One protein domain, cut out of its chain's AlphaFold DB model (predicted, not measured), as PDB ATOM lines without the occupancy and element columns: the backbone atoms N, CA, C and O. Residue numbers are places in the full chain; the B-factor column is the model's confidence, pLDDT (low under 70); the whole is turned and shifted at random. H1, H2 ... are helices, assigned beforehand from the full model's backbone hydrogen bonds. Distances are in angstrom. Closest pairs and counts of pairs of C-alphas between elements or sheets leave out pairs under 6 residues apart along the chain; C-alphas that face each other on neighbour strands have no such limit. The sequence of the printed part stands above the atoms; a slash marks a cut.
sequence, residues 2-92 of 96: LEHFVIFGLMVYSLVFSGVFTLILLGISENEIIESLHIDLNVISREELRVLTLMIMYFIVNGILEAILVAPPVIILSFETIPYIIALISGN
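AT A GLANCE: This is residues 2 to 92 of the 96 residues of an uncharacterized protein of Sulfurisphaera ohwakuensis (UniProt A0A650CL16). Two long helices, H1 and H3, run nearly antiparallel with a gap between them and meet only near one end, where the short H2 crosses; H4 and H5 fold back along the other side of H3, which lies in the middle. The printed part has 91 residues with five named helices, in the order H1 to H5, and no named strand: all helix. It is loose, with a radius of gyration of the C-alphas of 15.2 A, and elongated, spanning 51 by 27 by 17 A.

IN THESE COORDINATES: H3, residues 46 to 69, measures 34.3 A from first to last C-alpha. H1, residues 2 to 25, measures 34.4 A and begins at C-alpha 2 (-10.393, 55.350, -13.306). H2 is residues 30 to 37, 10.6 A; H4 is residues 76 to 79, 5.4 A. H5, residues 82 to 90, 12.3 A, ends at C-alpha 90 (-17.391, 11.515, -7.387).

HOW THE PARTS SIT: H3 is the hub, touching the four other helices. H1 touches it with residues 21 to 25 alone, at a shallow tilt of 10 degrees, opposite ways; the closest C-alphas, of Ile 24 and Arg 50, are 6.4 A apart. H2 and H3 only just touch, with 3 pairs of C-alphas within 8 A, the closest those of Glu 30 and Arg 50 at 6.9 A; they are about perpendicular, at 81 degrees. H4 touches H3, closest at the C-alphas of Gly 63 and Ser 78, 4.6 A. H5 touches H3 at a shallow tilt of 30 degrees, opposite ways, closest at the C-alphas of Leu 52 and Tyr 84, 6.1 A. H1 is apart from H4 and H5. In H1, H2, H3 and H5 every O i to N i+4 pair is within hydrogen-bond range; H4 is too short for one.

THE WHOLE: The two C-alphas farthest apart, of Leu 2 and Asn 42, are 51.0 A from each other. The printed part has no cut, and no link is long. The pLDDT is under 70 in residues 71 to 75 and 91 to 92.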
ATOM      1  N   LEU A   2      -9.718  56.660 -13.293       78.75
ATOM      2  CA  LEU A   2     -10.393  55.350 -13.306       78.75
ATOM      3  C   LEU A   2      -9.443  54.174 -13.603       78.75
ATOM      4  O   LEU A   2      -9.433  53.201 -12.864       78.75
ATOM      5  N   GLU A   3      -8.584  54.292 -14.618       79.25
ATOM      6  CA  GLU A   3      -7.633  53.229 -14.994       79.25
ATOM      7  C   GLU A   3      -6.681  52.845 -13.855       79.25
ATOM      8  O   GLU A   3      -6.443  51.670 -13.609       79.25
ATOM      9  N   HIS A   4      -6.173  53.832 -13.112       80.19
ATOM     10  CA  HIS A   4      -5.251  53.588 -12.002       80.19
ATOM     11  C   HIS A   4      -5.963  52.901 -10.833       80.19
ATOM     12  O   HIS A   4      -5.388  52.036 -10.180       80.19
ATOM     13  N   PHE A   5      -7.232  53.253 -10.599       80.00
ATOM     14  CA  PHE A   5      -8.072  52.598  -9.603       80.00
ATOM     15  C   PHE A   5      -8.384  51.142  -9.986       80.00
ATOM     16  O   PHE A   5      -8.295  50.258  -9.138       80.00
ATOM     17  N   VAL A   6      -8.674  50.871 -11.265       80.56
ATOM     18  CA  VAL A   6      -8.908  49.508 -11.782       80.56
ATOM     19  C   VAL A   6      -7.641  48.654 -11.692       80.56
ATOM     20  O   VAL A   6      -7.703  47.530 -11.200       80.56
ATOM     21  N   ILE A   7      -6.483  49.191 -12.091       84.81
ATOM     22  CA  ILE A   7      -5.192  48.495 -11.976       84.81
ATOM     23  C   ILE A   7      -4.885  48.173 -10.512       84.81
ATOM     24  O   ILE A   7      -4.540  47.040 -10.189       84.81
ATOM     25  N   PHE A   8      -5.057  49.143  -9.610       82.81
ATOM     26  CA  PHE A   8      -4.849  48.919  -8.182       82.81
ATOM     27  C   PHE A   8      -5.802  47.850  -7.623       82.81
ATOM     28  O   PHE A   8      -5.366  46.958  -6.896       82.81
ATOM     29  N   GLY A   9      -7.079  47.879  -8.016       81.06
ATOM     30  CA  GLY A   9      -8.054  46.849  -7.655       81.06
ATOM     31  C   GLY A   9      -7.643  45.451  -8.124       81.06
ATOM     32  O   GLY A   9      -7.702  44.504  -7.342       81.06
ATOM     33  N   LEU A  10      -7.145  45.324  -9.360       84.25
ATOM     34  CA  LEU A  10      -6.622  44.063  -9.899       84.25
ATOM     35  C   LEU A  10      -5.376  43.573  -9.155       84.25
ATOM     36  O   LEU A  10      -5.231  42.372  -8.930       84.25
ATOM     37  N   MET A  11      -4.492  44.480  -8.734       86.00
ATOM     38  CA  MET A  11      -3.315  44.122  -7.938       86.00
ATOM     39  C   MET A  11      -3.705  43.578  -6.561       86.00
ATOM     40  O   MET A  11      -3.194  42.536  -6.152       86.00
ATOM     41  N   VAL A  12      -4.628  44.246  -5.859       85.50
ATOM     42  CA  VAL A  12      -5.133  43.778  -4.556       85.50
ATOM     43  C   VAL A  12      -5.836  42.431  -4.709       85.50
ATOM     44  O   VAL A  12      -5.568  41.513  -3.937       85.50
ATOM     45  N   TYR A  13      -6.675  42.289  -5.738       84.81
ATOM     46  CA  TYR A  13      -7.324  41.028  -6.088       84.81
ATOM     47  C   TYR A  13      -6.284  39.913  -6.274       84.81
ATOM     48  O   TYR A  13      -6.315  38.912  -5.564       84.81
ATOM     49  N   SER A  14      -5.302  40.116  -7.157       85.38
ATOM     50  CA  SER A  14      -4.252  39.134  -7.449       85.38
ATOM     51  C   SER A  14      -3.457  38.723  -6.205       85.38
ATOM     52  O   SER A  14      -3.183  37.537  -6.019       85.38
ATOM     53  N   LEU A  15      -3.141  39.671  -5.318       86.50
ATOM     54  CA  LEU A  15      -2.405  39.400  -4.083       86.50
ATOM     55  C   LEU A  15      -3.205  38.518  -3.115       86.50
ATOM     56  O   LEU A  15      -2.664  37.554  -2.573       86.50
ATOM     57  N   VAL A  16      -4.500  38.801  -2.937       87.81
ATOM     58  CA  VAL A  16      -5.388  37.968  -2.111       87.81
ATOM     59  C   VAL A  16      -5.484  36.556  -2.690       87.81
ATOM     60  O   VAL A  16      -5.313  35.581  -1.957       87.81
ATOM     61  N   PHE A  17      -5.675  36.428  -4.006       87.31
ATOM     62  CA  PHE A  17      -5.754  35.116  -4.653       87.31
ATOM     63  C   PHE A  17      -4.453  34.332  -4.570       87.31
ATOM     64  O   PHE A  17      -4.489  33.134  -4.305       87.31
ATOM     65  N   SER A  18      -3.302  34.988  -4.715       87.88
ATOM     66  CA  SER A  18      -2.002  34.352  -4.507       87.88
ATOM     67  C   SER A  18      -1.879  33.758  -3.096       87.88
ATOM     68  O   SER A  18      -1.425  32.621  -2.946       87.88
ATOM     69  N   GLY A  19      -2.369  34.468  -2.074       88.00
ATOM     70  CA  GLY A  19      -2.464  33.951  -0.708       88.00
ATOM     71  C   GLY A  19      -3.350  32.707  -0.608       88.00
ATOM     72  O   GLY A  19      -2.915  31.686  -0.078       88.00
ATOM     73  N   VAL A  20      -4.557  32.752  -1.179       88.50
ATOM     74  CA  VAL A  20      -5.494  31.613  -1.186       88.50
ATOM     75  C   VAL A  20      -4.893  30.393  -1.895       88.50
ATOM     76  O   VAL A  20      -4.899  29.300  -1.331       88.50
ATOM     77  N   PHE A  21      -4.304  30.561  -3.083       89.38
ATOM     78  CA  PHE A  21      -3.648  29.463  -3.805       89.38
ATOM     79  C   PHE A  21      -2.483  28.864  -3.016       89.38
ATOM     80  O   PHE A  21      -2.311  27.646  -3.002       89.38
ATOM     81  N   THR A  22      -1.714  29.700  -2.314       89.31
ATOM     82  CA  THR A  22      -0.618  29.235  -1.457       89.31
ATOM     83  C   THR A  22      -1.141  28.382  -0.298       89.31
ATOM     84  O   THR A  22      -0.579  27.326  -0.023       89.31
ATOM     85  N   LEU A  23      -2.243  28.781   0.347       87.94
ATOM     86  CA  LEU A  23      -2.863  27.996   1.424       87.94
ATOM     87  C   LEU A  23      -3.354  26.623   0.940       87.94
ATOM     88  O   LEU A  23      -3.162  25.626   1.641       87.94
ATOM     89  N   ILE A  24      -3.926  26.563  -0.268       88.00
ATOM     90  CA  ILE A  24      -4.363  25.306  -0.893       88.00
ATOM     91  C   ILE A  24      -3.154  24.417  -1.217       88.00
ATOM     92  O   ILE A  24      -3.159  23.229  -0.897       88.00
ATOM     93  N   LEU A  25      -2.090  24.982  -1.799       86.50
ATOM     94  CA  LEU A  25      -0.852  24.254  -2.112       86.50
ATOM     95  C   LEU A  25      -0.188  23.660  -0.866       86.50
ATOM     96  O   LEU A  25       0.265  22.513  -0.888       86.50
ATOM     97  N   LEU A  26      -0.166  24.424   0.228       87.50
ATOM     98  CA  LEU A  26       0.355  23.980   1.521       87.50
ATOM     99  C   LEU A  26      -0.532  22.922   2.197       87.50
ATOM    100  O   LEU A  26      -0.137  22.370   3.221       87.50
ATOM    101  N   GLY A  27      -1.711  22.622   1.644       82.31
ATOM    102  CA  GLY A  27      -2.641  21.636   2.190       82.31
ATOM    103  C   GLY A  27      -3.335  22.088   3.476       82.31
ATOM    104  O   GLY A  27      -3.973  21.278   4.140       82.31
ATOM    105  N   ILE A  28      -3.238  23.374   3.838       84.62
ATOM    106  CA  ILE A  28      -3.842  23.908   5.069       84.62
ATOM    107  C   ILE A  28      -5.370  23.831   4.973       84.62
ATOM    108  O   ILE A  28      -6.025  23.385   5.911       84.62
ATOM    109  N   SER A  29      -5.929  24.189   3.816       76.94
ATOM    110  CA  SER A  29      -7.373  24.123   3.558       76.94
ATOM    111  C   SER A  29      -7.875  22.711   3.235       76.94
ATOM    112  O   SER A  29      -9.074  22.496   3.109       76.94
ATOM    113  N   GLU A  30      -6.980  21.743   3.041       80.50
ATOM    114  CA  GLU A  30      -7.334  20.416   2.533       80.50
ATOM    115  C   GLU A  30      -8.172  19.625   3.543       80.50
ATOM    116  O   GLU A  30      -9.180  19.028   3.179       80.50
ATOM    117  N   ASN A  31      -7.792  19.664   4.824       80.31
ATOM    118  CA  ASN A  31      -8.508  18.936   5.873       80.31
ATOM    119  C   ASN A  31      -9.941  19.454   6.055       80.31
ATOM    120  O   ASN A  31     -10.856  18.647   6.190       80.31
ATOM    121  N   GLU A  32     -10.144  20.772   5.981       81.12
ATOM    122  CA  GLU A  32     -11.481  21.375   6.056       81.12
ATOM    123  C   GLU A  32     -12.364  20.941   4.878       81.12
ATOM    124  O   GLU A  32     -13.555  20.694   5.056       81.12
ATOM    125  N   ILE A  33     -11.789  20.805   3.677       79.12
ATOM    126  CA  ILE A  33     -12.505  20.347   2.477       79.12
ATOM    127  C   ILE A  33     -12.880  18.868   2.600       79.12
ATOM    128  O   ILE A  33     -14.026  18.514   2.329       79.12
ATOM    129  N   ILE A  34     -11.942  18.018   3.031       81.75
ATOM    130  CA  ILE A  34     -12.187  16.582   3.251       81.75
ATOM    131  C   ILE A  34     -13.322  16.392   4.257       81.75
ATOM    132  O   ILE A  34     -14.229  15.600   4.012       81.75
ATOM    133  N   GLU A  35     -13.286  17.133   5.366       81.44
ATOM    134  CA  GLU A  35     -14.295  17.060   6.420       81.44
ATOM    135  C   GLU A  35     -15.653  17.599   5.948       81.44
ATOM    136  O   GLU A  35     -16.672  16.930   6.097       81.44
ATOM    137  N   SER A  36     -15.673  18.767   5.300       82.12
ATOM    138  CA  SER A  36     -16.916  19.406   4.845       82.12
ATOM    139  C   SER A  36     -17.624  18.600   3.755       82.12
ATOM    140  O   SER A  36     -18.851  18.485   3.750       82.12
ATOM    141  N   LEU A  37     -16.860  18.031   2.821       79.56
ATOM    142  CA  LEU A  37     -17.388  17.297   1.670       79.56
ATOM    143  C   LEU A  37     -17.404  15.778   1.872       79.56
ATOM    144  O   LEU A  37     -17.834  15.073   0.963       79.56
ATOM    145  N   HIS A  38     -16.984  15.286   3.043       78.56
ATOM    146  CA  HIS A  38     -16.927  13.859   3.388       78.56
ATOM    147  C   HIS A  38     -16.201  13.008   2.331       78.56
ATOM    148  O   HIS A  38     -16.651  11.919   1.973       78.56
ATOM    149  N   ILE A  39     -15.079  13.513   1.812       80.25
ATOM    150  CA  ILE A  39     -14.357  12.883   0.700       80.25
ATOM    151  C   ILE A  39     -13.666  11.604   1.177       80.25
ATOM    152  O   ILE A  39     -12.913  11.622   2.154       80.25
ATOM    153  N   ASP A  40     -13.881  10.501   0.458       78.31
ATOM    154  CA  ASP A  40     -13.131   9.269   0.688       78.31
ATOM    155  C   ASP A  40     -11.728   9.370   0.071       78.31
ATOM    156  O   ASP A  40     -11.553   9.376  -1.151       78.31
ATOM    157  N   LEU A  41     -10.713   9.405   0.937       79.12
ATOM    158  CA  LEU A  41      -9.302   9.445   0.545       79.12
ATOM    159  C   LEU A  41      -8.824   8.168  -0.169       79.12
ATOM    160  O   LEU A  41      -7.729   8.160  -0.726       79.12
ATOM    161  N   ASN A  42      -9.618   7.091  -0.168       79.44
ATOM    162  CA  ASN A  42      -9.337   5.898  -0.970       79.44
ATOM    163  C   ASN A  42      -9.704   6.080  -2.448       79.44
ATOM    164  O   ASN A  42      -9.219   5.328  -3.291       79.44
ATOM    165  N   VAL A  43     -10.579   7.043  -2.756       79.06
ATOM    166  CA  VAL A  43     -11.049   7.334  -4.119       79.06
ATOM    167  C   VAL A  43     -10.277   8.503  -4.721       79.06
ATOM    168  O   VAL A  43      -9.937   8.459  -5.900       79.06
ATOM    169  N   ILE A  44      -9.991   9.536  -3.923       83.00
ATOM    170  CA  ILE A  44      -9.244  10.725  -4.349       83.00
ATOM    171  C   ILE A  44      -8.067  10.926  -3.397       83.00
ATOM    172  O   ILE A  44      -8.261  11.144  -2.200       83.00
ATOM    173  N   SER A  45      -6.846  10.882  -3.929       87.56
ATOM    174  CA  SER A  45      -5.642  11.160  -3.139       87.56
ATOM    175  C   SER A  45      -5.588  12.624  -2.685       87.56
ATOM    176  O   SER A  45      -6.214  13.515  -3.266       87.56
ATOM    177  N   ARG A  46      -4.805  12.902  -1.641       85.81
ATOM    178  CA  ARG A  46      -4.633  14.263  -1.105       85.81
ATOM    179  C   ARG A  46      -4.063  15.220  -2.151       85.81
ATOM    180  O   ARG A  46      -4.474  16.374  -2.260       85.81
ATOM    181  N   GLU A  47      -3.139  14.722  -2.958       87.19
ATOM    182  CA  GLU A  47      -2.498  15.436  -4.051       87.19
ATOM    183  C   GLU A  47      -3.504  15.776  -5.158       87.19
ATOM    184  O   GLU A  47      -3.572  16.926  -5.596       87.19
ATOM    185  N   GLU A  48      -4.333  14.810  -5.566       84.69
ATOM    186  CA  GLU A  48      -5.402  15.034  -6.547       84.69
ATOM    187  C   GLU A  48      -6.443  16.022  -6.028       84.69
ATOM    188  O   GLU A  48      -6.862  16.912  -6.769       84.69
ATOM    189  N   LEU A  49      -6.814  15.930  -4.748       88.00
ATOM    190  CA  LEU A  49      -7.739  16.865  -4.120       88.00
ATOM    191  C   LEU A  49      -7.196  18.299  -4.146       88.00
ATOM    192  O   LEU A  49      -7.939  19.233  -4.459       88.00
ATOM    193  N   ARG A  50      -5.898  18.493  -3.871       89.38
ATOM    194  CA  ARG A  50      -5.257  19.814  -3.984       89.38
ATOM    195  C   ARG A  50      -5.313  20.335  -5.407       89.38
ATOM    196  O   ARG A  50      -5.716  21.476  -5.608       89.38
ATOM    197  N   VAL A  51      -4.947  19.516  -6.390       89.50
ATOM    198  CA  VAL A  51      -4.967  19.924  -7.801       89.50
ATOM    199  C   VAL A  51      -6.388  20.271  -8.245       89.50
ATOM    200  O   VAL A  51      -6.592  21.328  -8.838       89.50
ATOM    201  N   LEU A  52      -7.382  19.448  -7.901       89.88
ATOM    202  CA  LEU A  52      -8.794  19.714  -8.185       89.88
ATOM    203  C   LEU A  52      -9.254  21.033  -7.567       89.88
ATOM    204  O   LEU A  52      -9.860  21.857  -8.248       89.88
ATOM    205  N   THR A  53      -8.917  21.267  -6.300       88.56
ATOM    206  CA  THR A  53      -9.284  22.499  -5.591       88.56
ATOM    207  C   THR A  53      -8.633  23.725  -6.233       88.56
ATOM    208  O   THR A  53      -9.301  24.742  -6.425       88.56
ATOM    209  N   LEU A  54      -7.355  23.631  -6.620       90.50
ATOM    210  CA  LEU A  54      -6.650  24.698  -7.334       90.50
ATOM    211  C   LEU A  54      -7.312  25.002  -8.678       90.50
ATOM    212  O   LEU A  54      -7.541  26.170  -8.977       90.50
ATOM    213  N   MET A  55      -7.648  23.974  -9.461       90.00
ATOM    214  CA  MET A  55      -8.297  24.146 -10.763       90.00
ATOM    215  C   MET A  55      -9.674  24.794 -10.616       90.00
ATOM    216  O   MET A  55      -9.958  25.785 -11.286       90.00
ATOM    217  N   ILE A  56     -10.508  24.295  -9.697       90.19
ATOM    218  CA  ILE A  56     -11.845  24.847  -9.437       90.19
ATOM    219  C   ILE A  56     -11.748  26.327  -9.057       90.19
ATOM    220  O   ILE A  56     -12.409  27.171  -9.664       90.19
ATOM    221  N   MET A  57     -10.885  26.659  -8.092       88.69
ATOM    222  CA  MET A  57     -10.685  28.046  -7.679       88.69
ATOM    223  C   MET A  57     -10.157  28.906  -8.827       88.69
ATOM    224  O   MET A  57     -10.674  29.993  -9.057       88.69
ATOM    225  N   TYR A  58      -9.180  28.422  -9.592       88.94
ATOM    226  CA  TYR A  58      -8.605  29.156 -10.717       88.94
ATOM    227  C   TYR A  58      -9.640  29.534 -11.779       88.94
ATOM    228  O   TYR A  58      -9.698  30.693 -12.189       88.94
ATOM    229  N   PHE A  59     -10.473  28.591 -12.208       89.50
ATOM    230  CA  PHE A  59     -11.471  28.844 -13.247       89.50
ATOM    231  C   PHE A  59     -12.615  29.745 -12.759       89.50
ATOM    232  O   PHE A  59     -12.994  30.662 -13.483       89.50
ATOM    233  N   ILE A  60     -13.111  29.572 -11.523       88.00
ATOM    234  CA  ILE A  60     -14.145  30.461 -10.950       88.00
ATOM    235  C   ILE A  60     -13.640  31.902 -10.864       88.00
ATOM    236  O   ILE A  60     -14.322  32.840 -11.265       88.00
ATOM    237  N   VAL A  61     -12.431  32.083 -10.339       86.44
ATOM    238  CA  VAL A  61     -11.821  33.396 -10.107       86.44
ATOM    239  C   VAL A  61     -11.573  34.109 -11.430       86.44
ATOM    240  O   VAL A  61     -11.986  35.256 -11.605       86.44
ATOM    241  N   ASN A  62     -10.983  33.413 -12.402       84.88
ATOM    242  CA  ASN A  62     -10.773  33.985 -13.727       84.88
ATOM    243  C   ASN A  62     -12.083  34.258 -14.468       84.88
ATOM    244  O   ASN A  62     -12.177  35.286 -15.129       84.88
ATOM    245  N   GLY A  63     -13.107  33.417 -14.324       84.75
ATOM    246  CA  GLY A  63     -14.419  33.691 -14.910       84.75
ATOM    247  C   GLY A  63     -15.117  34.902 -14.278       84.75
ATOM    248  O   GLY A  63     -15.763  35.678 -14.978       84.75
ATOM    249  N   ILE A  64     -14.937  35.143 -12.973       82.69
ATOM    250  CA  ILE A  64     -15.401  36.384 -12.324       82.69
ATOM    251  C   ILE A  64     -14.649  37.599 -12.886       82.69
ATOM    252  O   ILE A  64     -15.273  38.616 -13.191       82.69
ATOM    253  N   LEU A  65     -13.326  37.507 -13.050       81.56
ATOM    254  CA  LEU A  65     -12.534  38.568 -13.684       81.56
ATOM    255  C   LEU A  65     -12.977  38.834 -15.126       81.56
ATOM    256  O   LEU A  65     -13.112  39.992 -15.511       81.56
ATOM    257  N   GLU A  66     -13.234  37.784 -15.903       79.38
ATOM    258  CA  GLU A  66     -13.738  37.863 -17.277       79.38
ATOM    259  C   GLU A  66     -15.067  38.632 -17.332       79.38
ATOM    260  O   GLU A  66     -15.217  39.569 -18.121       79.38
ATOM    261  N   ALA A  67     -15.991  38.322 -16.417       78.19
ATOM    262  CA  ALA A  67     -17.280  39.000 -16.305       78.19
ATOM    263  C   ALA A  67     -17.152  40.496 -15.960       78.19
ATOM    264  O   ALA A  67     -17.940  41.310 -16.446       78.19
ATOM    265  N   ILE A  68     -16.172  40.858 -15.122       77.44
ATOM    266  CA  ILE A  68     -15.925  42.239 -14.677       77.44
ATOM    267  C   ILE A  68     -15.202  43.059 -15.754       77.44
ATOM    268  O   ILE A  68     -15.515  44.236 -15.936       77.44
ATOM    269  N   LEU A  69     -14.219  42.467 -16.437       74.56
ATOM    270  CA  LEU A  69     -13.314  43.183 -17.342       74.56
ATOM    271  C   LEU A  69     -13.790  43.215 -18.796       74.56
ATOM    272  O   LEU A  69     -13.467  44.168 -19.504       74.56
ATOM    273  N   VAL A  70     -14.510  42.186 -19.253       72.38
ATOM    274  CA  VAL A  70     -14.879  42.023 -20.667       72.38
ATOM    275  C   VAL A  70     -16.368  42.284 -20.869       72.38
ATOM    276  O   VAL A  70     -16.729  43.309 -21.445       72.38
ATOM    277  N   ALA A  71     -17.238  41.380 -20.402       66.88
ATOM    278  CA  ALA A  71     -18.690  41.560 -20.407       66.88
ATOM    279  C   ALA A  71     -19.402  40.473 -19.557       66.88
ATOM    280  O   ALA A  71     -19.042  39.299 -19.652       66.88
ATOM    281  N   PRO A  72     -20.486  40.802 -18.820       61.06
ATOM    282  CA  PRO A  72     -21.213  39.861 -17.955       61.06
ATOM    283  C   PRO A  72     -21.747  38.564 -18.597       61.06
ATOM    284  O   PRO A  72     -21.774  37.554 -17.900       61.06
ATOM    285  N   PRO A  73     -22.189  38.518 -19.874       61.91
ATOM    286  CA  PRO A  73     -22.630  37.261 -20.488       61.91
ATOM    287  C   PRO A  73     -21.479  36.312 -20.870       61.91
ATOM    288  O   PRO A  73     -21.744  35.208 -21.336       61.91
ATOM    289  N   VAL A  74     -20.216  36.710 -20.679       61.00
ATOM    290  CA  VAL A  74     -19.020  35.971 -21.116       61.00
ATOM    291  C   VAL A  74     -18.363  35.262 -19.930       61.00
ATOM    292  O   VAL A  74     -17.157  35.279 -19.790       61.00
ATOM    293  N   ILE A  75     -19.125  34.632 -19.030       68.44
ATOM    294  CA  ILE A  75     -18.542  33.865 -17.904       68.44
ATOM    295  C   ILE A  75     -18.126  32.454 -18.360       68.44
ATOM    296  O   ILE A  75     -18.404  31.460 -17.688       68.44
ATOM    297  N   ILE A  76     -17.522  32.345 -19.545       77.25
ATOM    298  CA  ILE A  76     -17.250  31.061 -20.205       77.25
ATOM    299  C   ILE A  76     -16.232  30.270 -19.386       77.25
ATOM    300  O   ILE A  76     -16.427  29.078 -19.154       77.25
ATOM    301  N   LEU A  77     -15.210  30.944 -18.850       77.38
ATOM    302  CA  LEU A  77     -14.171  30.296 -18.051       77.38
ATOM    303  C   LEU A  77     -14.702  29.676 -16.755       77.38
ATOM    304  O   LEU A  77     -14.162  28.668 -16.307       77.38
ATOM    305  N   SER A  78     -15.782  30.204 -16.170       80.25
ATOM    306  CA  SER A  78     -16.391  29.560 -15.001       80.25
ATOM    307  C   SER A  78     -17.050  28.231 -15.361       80.25
ATOM    308  O   SER A  78     -17.041  27.327 -14.531       80.25
ATOM    309  N   PHE A  79     -17.589  28.053 -16.573       84.31
ATOM    310  CA  PHE A  79     -18.207  26.779 -16.977       84.31
ATOM    311  C   PHE A  79     -17.188  25.640 -17.093       84.31
ATOM    312  O   PHE A  79     -17.540  24.485 -16.856       84.31
ATOM    313  N   GLU A  80     -15.916  25.959 -17.342       84.06
ATOM    314  CA  GLU A  80     -14.822  24.981 -17.330       84.06
ATOM    315  C   GLU A  80     -14.627  24.335 -15.945       84.06
ATOM    316  O   GLU A  80     -14.013  23.275 -15.853       84.06
ATOM    317  N   THR A  81     -15.195  24.887 -14.858       89.06
ATOM    318  CA  THR A  81     -15.164  24.211 -13.545       89.06
ATOM    319  C   THR A  81     -16.038  22.974 -13.433       89.06
ATOM    320  O   THR A  81     -15.760  22.123 -12.588       89.06
ATOM    321  N   ILE A  82     -17.076  22.843 -14.259       87.44
ATOM    322  CA  ILE A  82     -18.065  21.762 -14.158       87.44
ATOM    323  C   ILE A  82     -17.423  20.363 -14.099       87.44
ATOM    324  O   ILE A  82     -17.732  19.632 -13.154       87.44
ATOM    325  N   PRO A  83     -16.520  19.958 -15.018       86.94
ATOM    326  CA  PRO A  83     -15.894  18.636 -14.955       86.94
ATOM    327  C   PRO A  83     -15.108  18.401 -13.658       86.94
ATOM    328  O   PRO A  83     -15.166  17.306 -13.101       86.94
ATOM    329  N   TYR A  84     -14.429  19.423 -13.132       87.12
ATOM    330  CA  TYR A  84     -13.661  19.310 -11.889       87.12
ATOM    331  C   TYR A  84     -14.568  19.193 -10.662       87.12
ATOM    332  O   TYR A  84     -14.273  18.426  -9.750       87.12
ATOM    333  N   ILE A  85     -15.703  19.898 -10.653       85.88
ATOM    334  CA  ILE A  85     -16.717  19.772  -9.599       85.88
ATOM    335  C   ILE A  85     -17.344  18.374  -9.631       85.88
ATOM    336  O   ILE A  85     -17.519  17.759  -8.581       85.88
ATOM    337  N   ILE A  86     -17.635  17.832 -10.818       86.12
ATOM    338  CA  ILE A  86     -18.133  16.456 -10.964       86.12
ATOM    339  C   ILE A  86     -17.102  15.452 -10.432       86.12
ATOM    340  O   ILE A  86     -17.466  14.548  -9.680       86.12
ATOM    341  N   ALA A  87     -15.821  15.628 -10.767       83.75
ATOM    342  CA  ALA A  87     -14.743  14.786 -10.254       83.75
ATOM    343  C   ALA A  87     -14.634  14.868  -8.721       83.75
ATOM    344  O   ALA A  87     -14.576  13.835  -8.059       83.75
ATOM    345  N   LEU A  88     -14.713  16.067  -8.140       84.38
ATOM    346  CA  LEU A  88     -14.713  16.268  -6.689       84.38
ATOM    347  C   LEU A  88     -15.896  15.551  -6.013       84.38
ATOM    348  O   LEU A  88     -15.727  14.864  -5.008       84.38
ATOM    349  N   ILE A  89     -17.094  15.673  -6.592       83.00
ATOM    350  CA  ILE A  89     -18.311  15.034  -6.080       83.00
ATOM    351  C   ILE A  89     -18.236  13.510  -6.222       83.00
ATOM    352  O   ILE A  89     -18.771  12.810  -5.368       83.00
ATOM    353  N   SER A  90     -17.550  12.969  -7.232       78.50
ATOM    354  CA  SER A  90     -17.391  11.515  -7.387       78.50
ATOM    355  C   SER A  90     -16.718  10.852  -6.175       78.50
ATOM    356  O   SER A  90     -17.100   9.744  -5.801       78.50
ATOM    357  N   GLY A  91     -15.830  11.568  -5.476       66.75
ATOM    358  CA  GLY A  91     -15.227  11.122  -4.213       66.75
ATOM    359  C   GLY A  91     -16.185  11.091  -3.013       66.75
ATOM    360  O   GLY A  91     -15.842  10.531  -1.977       66.75
ATOM    361  N   ASN A  92     -17.389  11.656  -3.148       68.50
ATOM    362  CA  ASN A  92     -18.465  11.627  -2.151       68.50
ATOM    363  C   ASN A  92     -19.472  10.477  -2.419       68.50
ATOM    364  O   ASN A  92     -20.294  10.138  -1.572       68.50
TER     365      ASN A  92